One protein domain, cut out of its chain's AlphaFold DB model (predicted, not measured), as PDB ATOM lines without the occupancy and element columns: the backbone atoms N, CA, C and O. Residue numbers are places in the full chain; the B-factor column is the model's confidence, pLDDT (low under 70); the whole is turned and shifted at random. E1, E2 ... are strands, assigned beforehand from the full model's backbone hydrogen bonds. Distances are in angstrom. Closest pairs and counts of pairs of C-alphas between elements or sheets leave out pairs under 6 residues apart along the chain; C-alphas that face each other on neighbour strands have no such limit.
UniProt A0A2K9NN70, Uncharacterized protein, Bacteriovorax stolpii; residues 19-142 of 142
ATOM      1  N   CYS A  19     -55.712  59.204  63.232       95.44
ATOM      2  CA  CYS A  19     -55.406  57.791  63.033       95.44
ATOM      3  C   CYS A  19     -53.906  57.515  63.133       95.44
ATOM      4  O   CYS A  19     -53.075  58.294  62.667       95.44
ATOM      5  N   TYR A  20     -53.559  56.354  63.674       97.12
ATOM      6  CA  TYR A  20     -52.204  55.827  63.695       97.12
ATOM      7  C   TYR A  20     -52.169  54.485  62.988       97.12
ATOM      8  O   TYR A  20     -53.052  53.650  63.174       97.12
ATOM      9  N   LYS A  21     -51.127  54.258  62.197       97.38
ATOM     10  CA  LYS A  21     -50.912  53.018  61.458       97.38
ATOM     11  C   LYS A  21     -49.697  52.284  62.007       97.38
ATOM     12  O   LYS A  21     -48.657  52.909  62.215       97.38
ATOM     13  N   ALA A  22     -49.829  50.975  62.199       97.62
ATOM     14  CA  ALA A  22     -48.723  50.113  62.591       97.62
ATOM     15  C   ALA A  22     -47.568  50.209  61.579       97.62
ATOM     16  O   ALA A  22     -47.784  50.194  60.363       97.62
ATOM     17  N   GLU A  23     -46.340  50.326  62.078       97.19
ATOM     18  CA  GLU A  23     -45.141  50.378  61.232       97.19
ATOM     19  C   GLU A  23     -44.761  49.011  60.649       97.19
ATOM     20  O   GLU A  23     -44.144  48.940  59.585       97.19
ATOM     21  N   THR A  24     -45.144  47.935  61.334       95.69
ATOM     22  CA  THR A  24     -44.913  46.541  60.944       95.69
ATOM     23  C   THR A  24     -46.240  45.792  60.812       95.69
ATOM     24  O   THR A  24     -47.315  46.327  61.095       95.69
ATOM     25  N   ALA A  25     -46.188  44.556  60.307       94.50
ATOM     26  CA  ALA A  25     -47.369  43.704  60.238       94.50
ATOM     27  C   ALA A  25     -47.866  43.374  61.653       94.50
ATOM     28  O   ALA A  25     -47.068  43.031  62.521       94.50
ATOM     29  N   THR A  26     -49.178  43.456  61.873       93.56
ATOM     30  CA  THR A  26     -49.773  43.145  63.173       93.56
ATOM     31  C   THR A  26     -50.183  41.672  63.262       93.56
ATOM     32  O   THR A  26     -50.654  41.100  62.271       93.56
ATOM     33  N   PRO A  27     -50.037  41.035  64.437       91.44
ATOM     34  CA  PRO A  27     -50.611  39.723  64.703       91.44
ATOM     35  C   PRO A  27     -52.137  39.711  64.544       91.44
ATOM     36  O   PRO A  27     -52.806  40.748  64.573       91.44
ATOM     37  N   TYR A  28     -52.706  38.512  64.415       86.31
ATOM     38  CA  TYR A  28     -54.155  38.326  64.326       86.31
ATOM     39  C   TYR A  28     -54.885  39.018  65.491       86.31
ATOM     40  O   TYR A  28     -54.428  38.965  66.627       86.31
ATOM     41  N   LYS A  29     -56.028  39.663  65.211       88.12
ATOM     42  CA  LYS A  29     -56.846  40.456  66.158       88.12
ATOM     43  C   LYS A  29     -56.218  41.748  66.700       88.12
ATOM     44  O   LYS A  29     -56.923  42.481  67.386       88.12
ATOM     45  N   VAL A  30     -54.973  42.084  66.359       94.06
ATOM     46  CA  VAL A  30     -54.393  43.402  66.664       94.06
ATOM     47  C   VAL A  30     -54.685  44.362  65.498       94.06
ATOM     48  O   VAL A  30     -54.230  44.095  64.377       94.06
ATOM     49  N   PRO A  31     -55.447  45.458  65.704       94.31
ATOM     50  CA  PRO A  31     -55.806  46.382  64.627       94.31
ATOM     51  C   PRO A  31     -54.572  47.014  63.978       94.31
ATOM     52  O   PRO A  31     -53.747  47.597  64.662       94.31
ATOM     53  N   SER A  32     -54.454  46.971  62.649       95.81
ATOM     54  CA  SER A  32     -53.341  47.627  61.937       95.81
ATOM     55  C   SER A  32     -53.442  49.157  61.912       95.81
ATOM     56  O   SER A  32     -52.482  49.845  61.557       95.81
ATOM     57  N   VAL A  33     -54.630  49.683  62.215       96.12
ATOM     58  CA  VAL A  33     -54.940  51.110  62.296       96.12
ATOM     59  C   VAL A  33     -55.751  51.343  63.566       96.12
ATOM     60  O   VAL A  33     -56.655  50.565  63.865       96.12
ATOM     61  N   LEU A  34     -55.400  52.397  64.295       96.19
ATOM     62  CA  LEU A  34     -56.060  52.846  65.515       96.19
ATOM     63  C   LEU A  34     -56.492  54.297  65.311       96.19
ATOM     64  O   LEU A  34     -55.637  55.143  65.059       96.19
ATOM     65  N   CYS A  35     -57.783  54.591  65.410       95.06
ATOM     66  CA  CYS A  35     -58.346  55.918  65.179       95.06
ATOM     67  C   CYS A  35     -59.130  56.410  66.398       95.06
ATOM     68  O   CYS A  35     -59.901  55.664  67.003       95.06
ATOM     69  N   LEU A  36     -58.944  57.680  66.747       94.56
ATOM     70  CA  LEU A  36     -59.670  58.348  67.823       94.56
ATOM     71  C   LEU A  36     -60.013  59.788  67.437       94.56
ATOM     72  O   LEU A  36     -59.249  60.459  66.746       94.56
ATOM     73  N   GLU A  37     -61.155  60.279  67.895       92.19
ATOM     74  CA  GLU A  37     -61.585  61.666  67.718       92.19
ATOM     75  C   GLU A  37     -61.072  62.559  68.845       92.19
ATOM     76  O   GLU A  37     -60.692  63.707  68.614       92.19
ATOM     77  N   SER A  38     -61.069  62.050  70.078       91.94
ATOM     78  CA  SER A  38     -60.575  62.792  71.232       91.94
ATOM     79  C   SER A  38     -60.147  61.877  72.371       91.94
ATOM     80  O   SER A  38     -60.557  60.721  72.473       91.94
ATOM     81  N   ILE A  39     -59.303  62.426  73.239       93.25
ATOM     82  CA  ILE A  39     -58.870  61.820  74.491       93.25
ATOM     83  C   ILE A  39     -58.921  62.899  75.573       93.25
ATOM     84  O   ILE A  39     -58.440  64.014  75.369       93.25
ATOM     85  N   VAL A  40     -59.545  62.589  76.703       91.75
ATOM     86  CA  VAL A  40     -59.757  63.537  77.802       91.75
ATOM     87  C   VAL A  40     -59.438  62.886  79.140       91.75
ATOM     88  O   VAL A  40     -59.431  61.659  79.258       91.75
ATOM     89  N   ASP A  41     -59.158  63.709  80.150       84.44
ATOM     90  CA  ASP A  41     -59.050  63.222  81.525       84.44
ATOM     91  C   ASP A  41     -60.399  62.635  81.953       84.44
ATOM     92  O   ASP A  41     -61.451  63.259  81.770       84.44
ATOM     93  N   GLY A  42     -60.372  61.390  82.418       78.06
ATOM     94  CA  GLY A  42     -61.576  60.611  82.631       78.06
ATOM     95  C   GLY A  42     -62.348  61.045  83.871       78.06
ATOM     96  O   GLY A  42     -61.839  61.688  84.787       78.06
ATOM     97  N   THR A  43     -63.608  60.625  83.945       63.38
ATOM     98  CA  THR A  43     -64.447  60.869  85.140       63.38
ATOM     99  C   THR A  43     -64.002  60.072  86.374       63.38
ATOM    100  O   THR A  43     -64.402  60.380  87.499       63.38
ATOM    101  N   THR A  44     -63.183  59.039  86.167       73.19
ATOM    102  CA  THR A  44     -62.654  58.149  87.206       73.19
ATOM    103  C   THR A  44     -61.174  58.434  87.441       73.19
ATOM    104  O   THR A  44     -60.420  58.647  86.495       73.19
ATOM    105  N   TYR A  45     -60.735  58.391  88.704       73.19
ATOM    106  CA  TYR A  45     -59.326  58.573  89.057       73.19
ATOM    107  C   TYR A  45     -58.412  57.618  88.269       73.19
ATOM    108  O   TYR A  45     -58.626  56.406  88.271       73.19
ATOM    109  N   ASN A  46     -57.347  58.171  87.678       86.44
ATOM    110  CA  ASN A  46     -56.314  57.457  86.916       86.44
ATOM    111  C   ASN A  46     -56.808  56.790  85.620       86.44
ATOM    112  O   ASN A  46     -56.302  55.730  85.243       86.44
ATOM    113  N   GLN A  47     -57.766  57.397  84.925       93.19
ATOM    114  CA  GLN A  47     -58.239  56.928  83.626       93.19
ATOM    115  C   GLN A  47     -58.295  58.084  82.624       93.19
ATOM    116  O   GLN A  47     -58.603  59.207  82.998       93.19
ATOM    117  N   LEU A  48     -58.016  57.795  81.355       94.00
ATOM    118  CA  LEU A  48     -58.313  58.674  80.228       94.00
ATOM    119  C   LEU A  48     -59.497  58.093  79.461       94.00
ATOM    120  O   LEU A  48     -59.486  56.903  79.132       94.00
ATOM    121  N   ASP A  49     -60.484  58.931  79.169       94.38
ATOM    122  CA  ASP A  49     -61.636  58.557  78.355       94.38
ATOM    123  C   ASP A  49     -61.330  58.895  76.889       94.38
ATOM    124  O   ASP A  49     -60.865  59.992  76.567       94.38
ATOM    125  N   VAL A  50     -61.562  57.932  75.998       94.06
ATOM    126  CA  VAL A  50     -61.276  58.042  74.564       94.06
ATOM    127  C   VAL A  50     -62.575  57.954  73.780       94.06
ATOM    128  O   VAL A  50     -63.393  57.057  73.994       94.06
ATOM    129  N   VAL A  51     -62.740  58.863  72.827       93.00
ATOM    130  CA  VAL A  51     -63.807  58.807  71.830       93.00
ATOM    131  C   VAL A  51     -63.215  58.238  70.543       93.00
ATOM    132  O   VAL A  51     -62.263  58.798  70.006       93.00
ATOM    133  N   SER A  52     -63.765  57.109  70.093       91.81
ATOM    134  CA  SER A  52     -63.404  56.414  68.852       91.81
ATOM    135  C   SER A  52     -64.683  55.954  68.144       91.81
ATOM    136  O   SER A  52     -65.441  55.151  68.695       91.81
ATOM    137  N   LEU A  53     -64.957  56.471  66.943       85.56
ATOM    138  CA  LEU A  53     -66.162  56.138  66.171       85.56
ATOM    139  C   LEU A  53     -66.104  54.753  65.515       85.56
ATOM    140  O   LEU A  53     -67.149  54.139  65.299       85.56
ATOM    141  N   ASP A  54     -64.909  54.263  65.183       86.62
ATOM    142  CA  ASP A  54     -64.718  52.956  64.542       86.62
ATOM    143  C   ASP A  54     -64.504  51.812  65.550       86.62
ATOM    144  O   ASP A  54     -64.521  50.641  65.167       86.62
ATOM    145  N   GLY A  55     -64.328  52.143  66.834       86.06
ATOM    146  CA  GLY A  55     -64.086  51.185  67.911       86.06
ATOM    147  C   GLY A  55     -62.717  50.506  67.845       86.06
ATOM    148  O   GLY A  55     -62.496  49.522  68.550       86.06
ATOM    149  N   SER A  56     -61.799  50.999  67.007       89.50
ATOM    150  CA  SER A  56     -60.433  50.472  66.913       89.50
ATOM    151  C   SER A  56     -59.598  50.836  68.141       89.50
ATOM    152  O   SER A  56     -58.698  50.085  68.519       89.50
ATOM    153  N   PHE A  57     -59.912  51.962  68.789       94.38
ATOM    154  CA  PHE A  57     -59.246  52.435  69.996       94.38
ATOM    155  C   PHE A  57     -60.071  52.091  71.249       94.38
ATOM    156  O   PHE A  57     -61.283  52.325  71.260       94.38
ATOM    157  N   PRO A  58     -59.458  51.581  72.335       94.44
ATOM    158  CA  PRO A  58     -60.158  51.353  73.596       94.44
ATOM    159  C   PRO A  58     -60.777  52.636  74.142       94.44
ATOM    160  O   PRO A  58     -60.093  53.650  74.240       94.44
ATOM    161  N   ALA A  59     -62.038  52.568  74.570       93.94
ATOM    162  CA  ALA A  59     -62.774  53.714  75.113       93.94
ATOM    163  C   ALA A  59     -62.203  54.254  76.439       93.94
ATOM    164  O   ALA A  59     -62.538  55.360  76.854       93.94
ATOM    165  N   ALA A  60     -61.363  53.470  77.114       94.62
ATOM    166  CA  ALA A  60     -60.748  53.825  78.382       94.62
ATOM    167  C   ALA A  60     -59.292  53.357  78.415       94.62
ATOM    168  O   ALA A  60     -58.995  52.203  78.091       94.62
ATOM    169  N   LEU A  61     -58.399  54.237  78.861       96.44
ATOM    170  CA  LEU A  61     -56.996  53.924  79.124       96.44
ATOM    171  C   LEU A  61     -56.701  54.132  80.602       96.44
ATOM    172  O   LEU A  61     -56.992  55.188  81.157       96.44
ATOM    173  N   LYS A  62     -56.064  53.161  81.246       96.25
ATOM    174  CA  LYS A  62     -55.636  53.292  82.636       96.25
ATOM    175  C   LYS A  62     -54.305  54.027  82.697       96.25
ATOM    176  O   LYS A  62     -53.325  53.548  82.139       96.25
ATOM    177  N   ILE A  63     -54.240  55.138  83.421       95.44
ATOM    178  CA  ILE A  63     -52.988  55.854  83.681       95.44
ATOM    179  C   ILE A  63     -52.127  54.999  84.616       95.44
ATOM    180  O   ILE A  63     -52.530  54.685  85.739       95.44
ATOM    181  N   THR A  64     -50.944  54.608  84.149       95.81
ATOM    182  CA  THR A  64     -49.980  53.803  84.913       95.81
ATOM    183  C   THR A  64     -48.852  54.646  85.487       95.81
ATOM    184  O   THR A  64     -48.311  54.316  86.541       95.81
ATOM    185  N   GLU A  65     -48.534  55.772  84.849       94.44
ATOM    186  CA  GLU A  65     -47.495  56.684  85.308       94.44
ATOM    187  C   GLU A  65     -47.839  58.131  84.951       94.44
ATOM    188  O   GLU A  65     -48.322  58.424  83.858       94.44
ATOM    189  N   THR A  66     -47.516  59.050  85.858       92.94
ATOM    190  CA  THR A  66     -47.544  60.492  85.603       92.94
ATOM    191  C   THR A  66     -46.236  61.113  86.062       92.94
ATOM    192  O   THR A  66     -45.762  60.799  87.154       92.94
ATOM    193  N   SER A  67     -45.679  62.040  85.287       93.19
ATOM    194  CA  SER A  67     -44.535  62.844  85.721       93.19
ATOM    195  C   SER A  67     -44.755  64.317  85.410       93.19
ATOM    196  O   SER A  67     -45.221  64.692  84.334       93.19
ATOM    197  N   ARG A  68     -44.437  65.183  86.375       90.88
ATOM    198  CA  ARG A  68     -44.546  66.630  86.186       90.88
ATOM    199  C   ARG A  68     -43.450  67.090  85.225       90.88
ATOM    200  O   ARG A  68     -42.273  66.872  85.499       90.88
ATOM    201  N   HIS A  69     -43.838  67.737  84.128       85.69
ATOM    202  CA  HIS A  69     -42.891  68.373  83.215       85.69
ATOM    203  C   HIS A  69     -42.604  69.815  83.653       85.69
ATOM    204  O   HIS A  69     -41.445  70.198  83.781       85.69
ATOM    205  N   ASN A  70     -43.653  70.596  83.932       88.00
ATOM    206  CA  ASN A  70     -43.581  71.923  84.557       88.00
ATOM    207  C   ASN A  70     -44.909  72.248  85.282       88.00
ATOM    208  O   ASN A  70     -45.698  71.339  85.530       88.00
ATOM    209  N   GLU A  71     -45.133  73.504  85.687       81.94
ATOM    210  CA  GLU A  71     -46.342  73.911  86.431       81.94
ATOM    211  C   GLU A  71     -47.646  73.675  85.655       81.94
ATOM    212  O   GLU A  71     -48.643  73.296  86.262       81.94
ATOM    213  N   ASP A  72     -47.602  73.786  84.327       86.25
ATOM    214  CA  ASP A  72     -48.778  73.713  83.452       86.25
ATOM    215  C   ASP A  72     -48.861  72.411  82.640       86.25
ATOM    216  O   ASP A  72     -49.804  72.210  81.865       86.25
ATOM    217  N   ARG A  73     -47.844  71.543  82.746       87.06
ATOM    218  CA  ARG A  73     -47.682  70.363  81.889       87.06
ATOM    219  C   ARG A  73     -47.336  69.111  82.676       87.06
ATOM    220  O   ARG A  73     -46.366  69.073  83.441       87.06
ATOM    221  N   LEU A  74     -48.071  68.043  82.392       91.31
ATOM    222  CA  LEU A  74     -47.894  66.724  82.986       91.31
ATOM    223  C   LEU A  74     -47.745  65.679  81.880       91.31
ATOM    224  O   LEU A  74     -48.578  65.585  80.986       91.31
ATOM    225  N   ASN A  75     -46.672  64.896  81.928       94.75
ATOM    226  CA  ASN A  75     -46.515  63.742  81.052       94.75
ATOM    227  C   ASN A  75     -47.255  62.556  81.661       94.75
ATOM    228  O   ASN A  75     -47.233  62.377  82.882       94.75
ATOM    229  N   PHE A  76     -47.840  61.715  80.819       94.69
ATOM    230  CA  PHE A  76     -48.503  60.495  81.260       94.69
ATOM    231  C   PHE A  76     -48.070  59.284  80.435       94.69
ATOM    232  O   PHE A  76     -47.641  59.400  79.281       94.69
ATOM    233  N   LYS A  77     -48.226  58.112  81.045       97.00
ATOM    234  CA  LYS A  77     -48.291  56.819  80.372       97.00
ATOM    235  C   LYS A  77     -49.608  56.167  80.755       97.00
ATOM    236  O   LYS A  77     -49.966  56.148  81.935       97.00
ATOM    237  N   ALA A  78     -50.326  55.673  79.760       97.38
ATOM    238  CA  ALA A  78     -51.585  54.987  79.946       97.38
ATOM    239  C   ALA A  78     -51.623  53.703  79.118       97.38
ATOM    240  O   ALA A  78     -50.997  53.613  78.061       97.38
ATOM    241  N   GLU A  79     -52.354  52.714  79.614       97.94
ATOM    242  CA  GLU A  79     -52.388  51.367  79.060       97.94
ATOM    243  C   GLU A  79     -53.824  50.860  78.920       97.94
ATOM    244  O   GLU A  79     -54.697  51.173  79.735       97.94
ATOM    245  N   ALA A  80     -54.058  50.027  77.909       97.25
ATOM    246  CA  ALA A  80     -55.290  49.264  77.757       97.25
ATOM    247  C   ALA A  80     -55.010  47.902  77.119       97.25
ATOM    248  O   ALA A  80     -54.090  47.744  76.319       97.25
ATOM    249  N   VAL A  81     -55.816  46.905  77.467       96.56
ATOM    250  CA  VAL A  81     -55.746  45.580  76.847       96.56
ATOM    251  C   VAL A  81     -56.568  45.611  75.560       96.56
ATOM    252  O   VAL A  81     -57.754  45.929  75.603       96.56
ATOM    253  N   LEU A  82     -55.943  45.293  74.424       95.12
ATOM    254  CA  LEU A  82     -56.633  45.146  73.138       95.12
ATOM    255  C   LEU A  82     -57.153  43.723  72.960       95.12
ATOM    256  O   LEU A  82     -58.285  43.505  72.539       95.12
ATOM    257  N   VAL A  83     -56.298  42.753  73.277       94.81
ATOM    258  CA  VAL A  83     -56.574  41.327  73.146       94.81
ATOM    259  C   VAL A  83     -55.884  40.621  74.300       94.81
ATOM    260  O   VAL A  83     -54.724  40.900  74.588       94.81
ATOM    261  N   ASP A  84     -56.589  39.701  74.945       94.62
ATOM    262  CA  ASP A  84     -55.998  38.779  75.909       94.62
ATOM    263  C   ASP A  84     -56.701  37.433  75.765       94.62
ATOM    264  O   ASP A  84     -57.837  37.244  76.204       94.62
ATOM    265  N   ILE A  85     -56.074  36.538  75.010       92.81
ATOM    266  CA  ILE A  85     -56.605  35.220  74.683       92.81
ATOM    267  C   ILE A  85     -55.511  34.213  74.975       92.81
ATOM    268  O   ILE A  85     -54.504  34.158  74.277       92.81
ATOM    269  N   TRP A  86     -55.752  33.385  75.982       90.62
ATOM    270  CA  TRP A  86     -54.866  32.294  76.354       90.62
ATOM    271  C   TRP A  86     -55.689  31.026  76.452       90.62
ATOM    272  O   TRP A  86     -56.561  30.908  77.317       90.62
ATOM    273  N   GLU A  87     -55.447  30.089  75.540       86.88
ATOM    274  CA  GLU A  87     -56.112  28.798  75.606       86.88
ATOM    275  C   GLU A  87     -55.598  27.996  76.806       86.88
ATOM    276  O   GLU A  87     -54.398  27.870  77.056       86.88
ATOM    277  N   SER A  88     -56.531  27.448  77.585       76.81
ATOM    278  CA  SER A  88     -56.192  26.546  78.678       76.81
ATOM    279  C   SER A  88     -55.728  25.206  78.107       76.81
ATOM    280  O   SER A  88     -56.510  24.524  77.445       76.81
ATOM    281  N   GLY A  89     -54.496  24.797  78.404       78.94
ATOM    282  CA  GLY A  89     -53.906  23.560  77.885       78.94
ATOM    283  C   GLY A  89     -52.807  23.853  76.868       78.94
ATOM    284  O   GLY A  89     -52.020  24.767  77.097       78.94
ATOM    285  N   CYS A  90     -52.743  23.065  75.788       81.38
ATOM    286  CA  CYS A  90     -51.804  23.267  74.681       81.38
ATOM    287  C   CYS A  90     -52.572  23.853  73.496       81.38
ATOM    288  O   CYS A  90     -53.356  23.144  72.864       81.38
ATOM    289  N   GLY A  91     -52.378  25.141  73.244       86.69
ATOM    290  CA  GLY A  91     -53.047  25.875  72.182       86.69
ATOM    291  C   GLY A  91     -52.342  27.191  71.888       86.69
ATOM    292  O   GLY A  91     -51.222  27.428  72.347       86.69
ATOM    293  N   ASP A  92     -53.012  28.045  71.126       89.56
ATOM    294  CA  ASP A  92     -52.479  29.357  70.782       89.56
ATOM    295  C   ASP A  92     -52.700  30.350  71.938       89.56
ATOM    296  O   ASP A  92     -53.691  30.305  72.676       89.56
ATOM    297  N   GLY A  93     -51.767  31.284  72.084       92.69
ATOM    298  CA  GLY A  93     -51.838  32.371  73.051       92.69
ATOM    299  C   GLY A  93     -51.478  33.697  72.401       92.69
ATOM    300  O   GLY A  93     -50.506  33.783  71.650       92.69
ATOM    301  N   ILE A  94     -52.265  34.731  72.683       94.94
ATOM    302  CA  ILE A  94     -51.994  36.103  72.272       94.94
ATOM    303  C   ILE A  94     -52.420  37.087  73.359       94.94
ATOM    304  O   ILE A  94     -53.581  37.137  73.763       94.94
ATOM    305  N   SER A  95     -51.485  37.938  73.760       96.00
ATOM    306  CA  SER A  95     -51.754  39.139  74.541       96.00
ATOM    307  C   SER A  95     -51.288  40.355  73.753       96.00
ATOM    308  O   SER A  95     -50.223  40.335  73.140       96.00
ATOM    309  N   ALA A  96     -52.093  41.409  73.733       97.06
ATOM    310  CA  ALA A  96     -51.767  42.669  73.089       97.06
ATOM    311  C   ALA A  96     -52.186  43.823  73.994       97.06
ATOM    312  O   ALA A  96     -53.374  44.017  74.280       97.06
ATOM    313  N   LYS A  97     -51.203  44.614  74.423       97.88
ATOM    314  CA  LYS A  97     -51.397  45.754  75.310       97.88
ATOM    315  C   LYS A  97     -51.052  47.047  74.593       97.88
ATOM    316  O   LYS A  97     -49.912  47.271  74.196       97.88
ATOM    317  N   LEU A  98     -52.052  47.903  74.446       98.19
ATOM    318  CA  LEU A  98     -51.881  49.262  73.974       98.19
ATOM    319  C   LEU A  98     -51.176  50.088  75.047       98.19
ATOM    320  O   LEU A  98     -51.609  50.118  76.196       98.19
ATOM    321  N   ASN A  99     -50.142  50.805  74.635       98.38
ATOM    322  CA  ASN A  99     -49.429  51.793  75.418       98.38
ATOM    323  C   ASN A  99     -49.558  53.150  74.727       98.38
ATOM    324  O   ASN A  99     -49.220  53.305  73.552       98.38
ATOM    325  N   VAL A 100     -50.008  54.149  75.478       97.88
ATOM    326  CA  VAL A 100     -50.150  55.528  75.016       97.88
ATOM    327  C   VAL A 100     -49.333  56.426  75.923       97.88
ATOM    328  O   VAL A 100     -49.490  56.418  77.145       97.88
ATOM    329  N   LYS A 101     -48.450  57.223  75.326       97.50
ATOM    330  CA  LYS A 101     -47.694  58.258  76.031       97.50
ATOM    331  C   LYS A 101     -48.042  59.608  75.441       97.50
ATOM    332  O   LYS A 101     -48.129  59.755  74.224       97.50
ATOM    333  N   GLY A 102     -48.200  60.597  76.303       95.81
ATOM    334  CA  GLY A 102     -48.563  61.937  75.880       95.81
ATOM    335  C   GLY A 102     -48.308  62.971  76.959       95.81
ATOM    336  O   GLY A 102     -47.687  62.698  77.992       95.81
ATOM    337  N   GLN A 103     -48.799  64.173  76.690       94.25
ATOM    338  CA  GLN A 103     -48.716  65.307  77.591       94.25
ATOM    339  C   GLN A 103     -50.102  65.926  77.759       94.25
ATOM    340  O   GLN A 103     -50.792  66.196  76.780       94.25
ATOM    341  N   LEU A 104     -50.471  66.158  79.013       90.19
ATOM    342  CA  LEU A 104     -51.561  67.030  79.412       90.19
ATOM    343  C   LEU A 104     -50.993  68.446  79.537       90.19
ATOM    344  O   LEU A 104     -50.079  68.671  80.337       90.19
ATOM    345  N   ALA A 105     -51.505  69.387  78.751       88.38
ATOM    346  CA  ALA A 105     -51.128  70.795  78.800       88.38
ATOM    347  C   ALA A 105     -52.391  71.639  78.960       88.38
ATOM    348  O   ALA A 105     -53.297  71.545  78.140       88.38
ATOM    349  N   TYR A 106     -52.464  72.444  80.023       84.69
ATOM    350  CA  TYR A 106     -53.637  73.288  80.304       84.69
ATOM    351  C   TYR A 106     -54.974  72.519  80.374       84.69
ATOM    352  O   TYR A 106     -56.023  73.058  80.043       84.69
ATOM    353  N   GLY A 107     -54.939  71.259  80.822       81.69
ATOM    354  CA  GLY A 107     -56.127  70.399  80.908       81.69
ATOM    355  C   GLY A 107     -56.519  69.713  79.596       81.69
ATOM    356  O   GLY A 107     -57.516  69.000  79.569       81.69
ATOM    357  N   GLU A 108     -55.732  69.877  78.531       88.69
ATOM    358  CA  GLU A 108     -55.992  69.278  77.221       88.69
ATOM    359  C   GLU A 108     -54.910  68.264  76.835       88.69
ATOM    360  O   GLU A 108     -53.731  68.414  77.176       88.69
ATOM    361  N   ILE A 109     -55.310  67.228  76.095       92.75
ATOM    362  CA  ILE A 109     -54.417  66.220  75.519       92.75
ATOM    363  C   ILE A 109     -54.544  66.299  73.999       92.75
ATOM    364  O   ILE A 109     -55.619  66.090  73.439       92.75
ATOM    365  N   SER A 110     -53.438  66.584  73.311       92.69
ATOM    366  CA  SER A 110     -53.423  66.603  71.845       92.69
ATOM    367  C   SER A 110     -53.266  65.190  71.294       92.69
ATOM    368  O   SER A 110     -52.198  64.587  71.444       92.69
ATOM    369  N   ALA A 111     -54.303  64.691  70.610       92.75
ATOM    370  CA  ALA A 111     -54.264  63.412  69.906       92.75
ATOM    371  C   ALA A 111     -53.055  63.350  68.954       92.75
ATOM    372  O   ALA A 111     -52.211  62.473  69.070       92.75
ATOM    373  N   GLU A 112     -52.845  64.355  68.105       93.38
ATOM    374  CA  GLU A 112     -51.736  64.359  67.135       93.38
ATOM    375  C   GLU A 112     -50.328  64.229  67.753       93.38
ATOM    376  O   GLU A 112     -49.378  63.884  67.051       93.38
ATOM    377  N   SER A 113     -50.176  64.496  69.055       93.50
ATOM    378  CA  SER A 113     -48.897  64.424  69.773       93.50
ATOM    379  C   SER A 113     -48.626  63.095  70.491       93.50
ATOM    380  O   SER A 113     -47.545  62.925  71.062       93.50
ATOM    381  N   LEU A 114     -49.584  62.163  70.497       96.12
ATOM    382  CA  LEU A 114     -49.447  60.904  71.228       96.12
ATOM    383  C   LEU A 114     -48.399  59.988  70.590       96.12
ATOM    384  O   LEU A 114     -48.347  59.814  69.372       96.12
ATOM    385  N   ALA A 115     -47.616  59.329  71.438       97.69
ATOM    386  CA  ALA A 115     -46.828  58.169  71.055       97.69
ATOM    387  C   ALA A 115     -47.627  56.902  71.379       97.69
ATOM    388  O   ALA A 115     -47.955  56.654  72.543       97.69
ATOM    389  N   VAL A 116     -47.932  56.119  70.345       98.12
ATOM    390  CA  VAL A 116     -48.782  54.927  70.426       98.12
ATOM    391  C   VAL A 116     -47.964  53.694  70.055       98.12
ATOM    392  O   VAL A 116     -47.328  53.652  69.000       98.12
ATOM    393  N   SER A 117     -47.979  52.684  70.919       98.31
ATOM    394  CA  SER A 117     -47.363  51.385  70.653       98.31
ATOM    395  C   SER A 117     -48.215  50.254  71.215       98.31
ATOM    396  O   SER A 117     -48.996  50.456  72.141       98.31
ATOM    397  N   VAL A 118     -48.067  49.052  70.671       98.25
ATOM    398  CA  VAL A 118     -48.708  47.842  71.190       98.25
ATOM    399  C   VAL A 118     -47.621  46.836  71.524       98.25
ATOM    400  O   VAL A 118     -46.864  46.443  70.642       98.25
ATOM    401  N   ASP A 119     -47.554  46.424  72.784       97.81
ATOM    402  CA  ASP A 119     -46.716  45.303  73.194       97.81
ATOM    403  C   ASP A 119     -47.517  44.023  72.983       97.81
ATOM    404  O   ASP A 119     -48.620  43.879  73.518       97.81
ATOM    405  N   THR A 120     -46.989  43.117  72.171       96.69
ATOM    406  CA  THR A 120     -47.616  41.836  71.854       96.69
ATOM    407  C   THR A 120     -46.788  40.689  72.393       96.69
ATOM    408  O   THR A 120     -45.568  40.702  72.260       96.69
ATOM    409  N   GLU A 121     -47.458  39.675  72.923       95.25
ATOM    410  CA  GLU A 121     -46.885  38.375  73.256       95.25
ATOM    411  C   GLU A 121     -47.689  37.305  72.529       95.25
ATOM    412  O   GLU A 121     -48.916  37.289  72.632       95.25
ATOM    413  N   VAL A 122     -47.018  36.432  71.778       92.56
ATOM    414  CA  VAL A 122     -47.683  35.398  70.978       92.56
ATOM    415  C   VAL A 122     -46.981  34.056  71.156       92.56
ATOM    416  O   VAL A 122     -45.755  33.970  71.174       92.56
ATOM    417  N   THR A 123     -47.758  32.984  71.247       92.25
ATOM    418  CA  THR A 123     -47.277  31.602  71.167       92.25
ATOM    419  C   THR A 123     -48.266  30.765  70.364       92.25
ATOM    420  O   THR A 123     -49.466  31.021  70.398       92.25
ATOM    421  N   ASN A 124     -47.764  29.774  69.633       88.38
ATOM    422  CA  ASN A 124     -48.577  28.779  68.929       88.38
ATOM    423  C   ASN A 124     -48.707  27.454  69.705       88.38
ATOM    424  O   ASN A 124     -49.262  26.480  69.205       88.38
ATOM    425  N   ASP A 125     -48.079  27.379  70.880       87.94
ATOM    426  CA  ASP A 125     -48.191  26.251  71.800       87.94
ATOM    427  C   ASP A 125     -47.885  26.728  73.224       87.94
ATOM    428  O   ASP A 125     -46.732  26.888  73.631       87.94
ATOM    429  N   THR A 126     -48.935  26.944  74.001       82.75
ATOM    430  CA  THR A 126     -48.872  27.350  75.408       82.75
ATOM    431  C   THR A 126     -48.220  26.320  76.340       82.75
ATOM    432  O   THR A 126     -47.854  26.684  77.457       82.75
ATOM    433  N   CYS A 127     -48.044  25.054  75.936       84.06
ATOM    434  CA  CYS A 127     -47.459  24.007  76.788       84.06
ATOM    435  C   CYS A 127     -45.931  23.945  76.736       84.06
ATOM    436  O   CYS A 127     -45.287  23.606  77.734       84.06
ATOM    437  N   HIS A 128     -45.350  24.205  75.566       84.19
ATOM    438  CA  HIS A 128     -43.934  23.919  75.310       84.19
ATOM    439  C   HIS A 128     -43.174  25.073  74.663       84.19
ATOM    440  O   HIS A 128     -41.941  25.096  74.726       84.19
ATOM    441  N   SER A 129     -43.881  26.038  74.079       85.38
ATOM    442  CA  SER A 129     -43.262  27.194  73.447       85.38
ATOM    443  C   SER A 129     -43.271  28.381  74.395       85.38
ATOM    444  O   SER A 129     -44.270  28.702  75.037       85.38
ATOM    445  N   HIS A 130     -42.130  29.061  74.467       86.38
ATOM    446  CA  HIS A 130     -42.076  30.354  75.129       86.38
ATOM    447  C   HIS A 130     -42.742  31.388  74.216       86.38
ATOM    448  O   HIS A 130     -42.438  31.395  73.018       86.38
ATOM    449  N   PRO A 131     -43.616  32.259  74.749       89.25
ATOM    450  CA  PRO A 131     -44.142  33.372  73.980       89.25
ATOM    451  C   PRO A 131     -43.001  34.232  73.447       89.25
ATOM    452  O   PRO A 131     -42.033  34.511  74.158       89.25
ATOM    453  N   TRP A 132     -43.114  34.646  72.191       91.56
ATOM    454  CA  TRP A 132     -42.256  35.684  71.646       91.56
ATOM    455  C   TRP A 132     -42.940  37.033  71.845       91.56
ATOM    456  O   TRP A 132     -44.153  37.155  71.661       91.56
ATOM    457  N   SER A 133     -42.153  38.032  72.240       95.06
ATOM    458  CA  SER A 133     -42.637  39.383  72.508       95.06
ATOM    459  C   SER A 133     -42.115  40.362  71.463       95.06
ATOM    460  O   SER A 133     -40.950  40.293  71.063       95.06
ATOM    461  N   GLU A 134     -42.952  41.308  71.058       95.69
ATOM    462  CA  GLU A 134     -42.596  42.403  70.156       95.69
ATOM    463  C   GLU A 134     -43.342  43.676  70.565       95.69
ATOM    464  O   GLU A 134     -44.474  43.613  71.038       95.69
ATOM    465  N   THR A 135     -42.717  44.836  70.364       97.69
ATOM    466  CA  THR A 135     -43.388  46.136  70.465       97.69
ATOM    467  C   THR A 135     -43.615  46.687  69.064       97.69
ATOM    468  O   THR A 135     -42.665  47.004  68.347       97.69
ATOM    469  N   ILE A 136     -44.879  46.860  68.695       97.62
ATOM    470  CA  ILE A 136     -45.300  47.436  67.420       97.62
ATOM    471  C   ILE A 136     -45.564  48.921  67.633       97.62
ATOM    472  O   ILE A 136     -46.492  49.306  68.345       97.62
ATOM    473  N   ASN A 137     -44.762  49.772  67.005       98.00
ATOM    474  CA  ASN A 137     -44.980  51.215  67.029       98.00
ATOM    475  C   ASN A 137     -46.032  51.617  65.991       98.00
ATOM    476  O   ASN A 137     -46.115  51.030  64.907       98.00
ATOM    477  N   TYR A 138     -46.821  52.638  66.317       98.12
ATOM    478  CA  TYR A 138     -47.813  53.211  65.420       98.12
ATOM    479  C   TYR A 138     -47.438  54.654  65.088       98.12
ATOM    480  O   TYR A 138     -47.100  55.451  65.966       98.12
ATOM    481  N   LYS A 139     -47.519  55.007  63.805       97.62
ATOM    482  CA  LYS A 139     -47.247  56.358  63.306       97.62
ATOM    483  C   LYS A 139     -48.530  57.072  62.931       97.62
ATOM    484  O   LYS A 139     -49.385  56.486  62.271       97.62
ATOM    485  N   LEU A 140     -48.614  58.348  63.300       96.06
ATOM    486  CA  LEU A 140     -49.683  59.243  62.872       96.06
ATOM    487  C   LEU A 140     -49.789  59.243  61.339       96.06
ATOM    488  O   LEU A 140     -48.799  59.484  60.643       96.06
ATOM    489  N   VAL A 141     -50.991  58.992  60.831       92.31
ATOM    490  CA  VAL A 141     -51.344  59.121  59.417       92.31
ATOM    491  C   VAL A 141     -52.368  60.244  59.277       92.31
ATOM    492  O   VAL A 141     -53.347  60.291  60.018       92.31
ATOM    493  N   LYS A 142     -52.080  61.183  58.374       66.62
ATOM    494  CA  LYS A 142     -52.932  62.334  58.058       66.62
ATOM    495  C   LYS A 142     -53.745  62.068  56.802       66.62
ATOM    496  O   LYS A 142     -53.183  61.419  55.890       66.62
TER     497      LYS A 142
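AT A GLANCE: This is residues 19 to 142 of the 142 residues of an uncharacterized protein of Bacteriovorax stolpii (UniProt A0A2K9NN70). A single sheet of nine strands curls round on itself into a partly closed, elongated barrel, with its edge strands E2 and E3 joined by a sharp turn of the chain at Glu 37. The long strands E6 and E7, with E8 and E9 following, run along the longest axis, while E4 and E3 fold back at the bend in E5. The sheet is wholly antiparallel, in the order E2, E1, E9, E8, E7, E6, E5, E4, E3. The printed part has 124 residues with nine named strands, E1 to E9 along the chain, and no named helix: the class is all strand. It is compact, with a radius of gyration of the C-alphas of 15.8 A and spans of 51, 30 and 22 A.

HOW THE PARTS SIT: E6, residues 73 to 86, and E7, residues 93 to 105, form an antiparallel hairpin at 166 degrees, with N 80 and O 98 3.0 A apart. E8, residues 115 to 123, forms a hairpin with E7, at 168 degrees, with N 119 and O 97 at 2.9 A. E9, residues 132 to 141, is staggered: residues 132 to 138 pair with E8, N 134 and O 120 at 2.9 A, and residues 138 to 141 with E1, residues 19 to 22, N 21 and O 139 at 2.8 A. E2, residues 33 to 36, forms a hairpin with E1, N 34 and O 20 at 2.9 A. E5, residues 60 to 68, bends by 65 degrees at residue 64; it pairs with E6, N 75 and O 67 at 2.8 A, and with E4, residues 47 to 51, N 61 and O 48 at 2.9 A. E3, residues 38 to 41, forms a hairpin with E4, N 40 and O 49 at 2.9 A. E2 runs on into E3 at 61 degrees. E3 to E9 are a meander, each strand the antiparallel neighbour of the one before. In this folded sheet, bent back on itself, the leaf E2, E1, E9, E8, E7, E6 faces E4, E3, with E5 as the hinge.

IN THESE COORDINATES: E1 begins at C-alpha 19 (-55.406, 57.791, 63.033), and E9 ends at C-alpha 141 (-51.344, 59.121, 59.417). E6 starts at C-alpha 73 (-47.682, 70.363, 81.889) and is 39.1 A long; E7 is 38.9 A, E9 28.0 A, E8 26.6 A and E5 22.1 A. E1, E2, E3 and E4 are the short strands.

THE WHOLE: The C-alphas of Glu 71 and Cys 90, the two farthest apart, are 52.3 A apart. The printed part has no cut and no long link. Mean pLDDT of the printed part is 91.7; residues 43 and 142 are under 70.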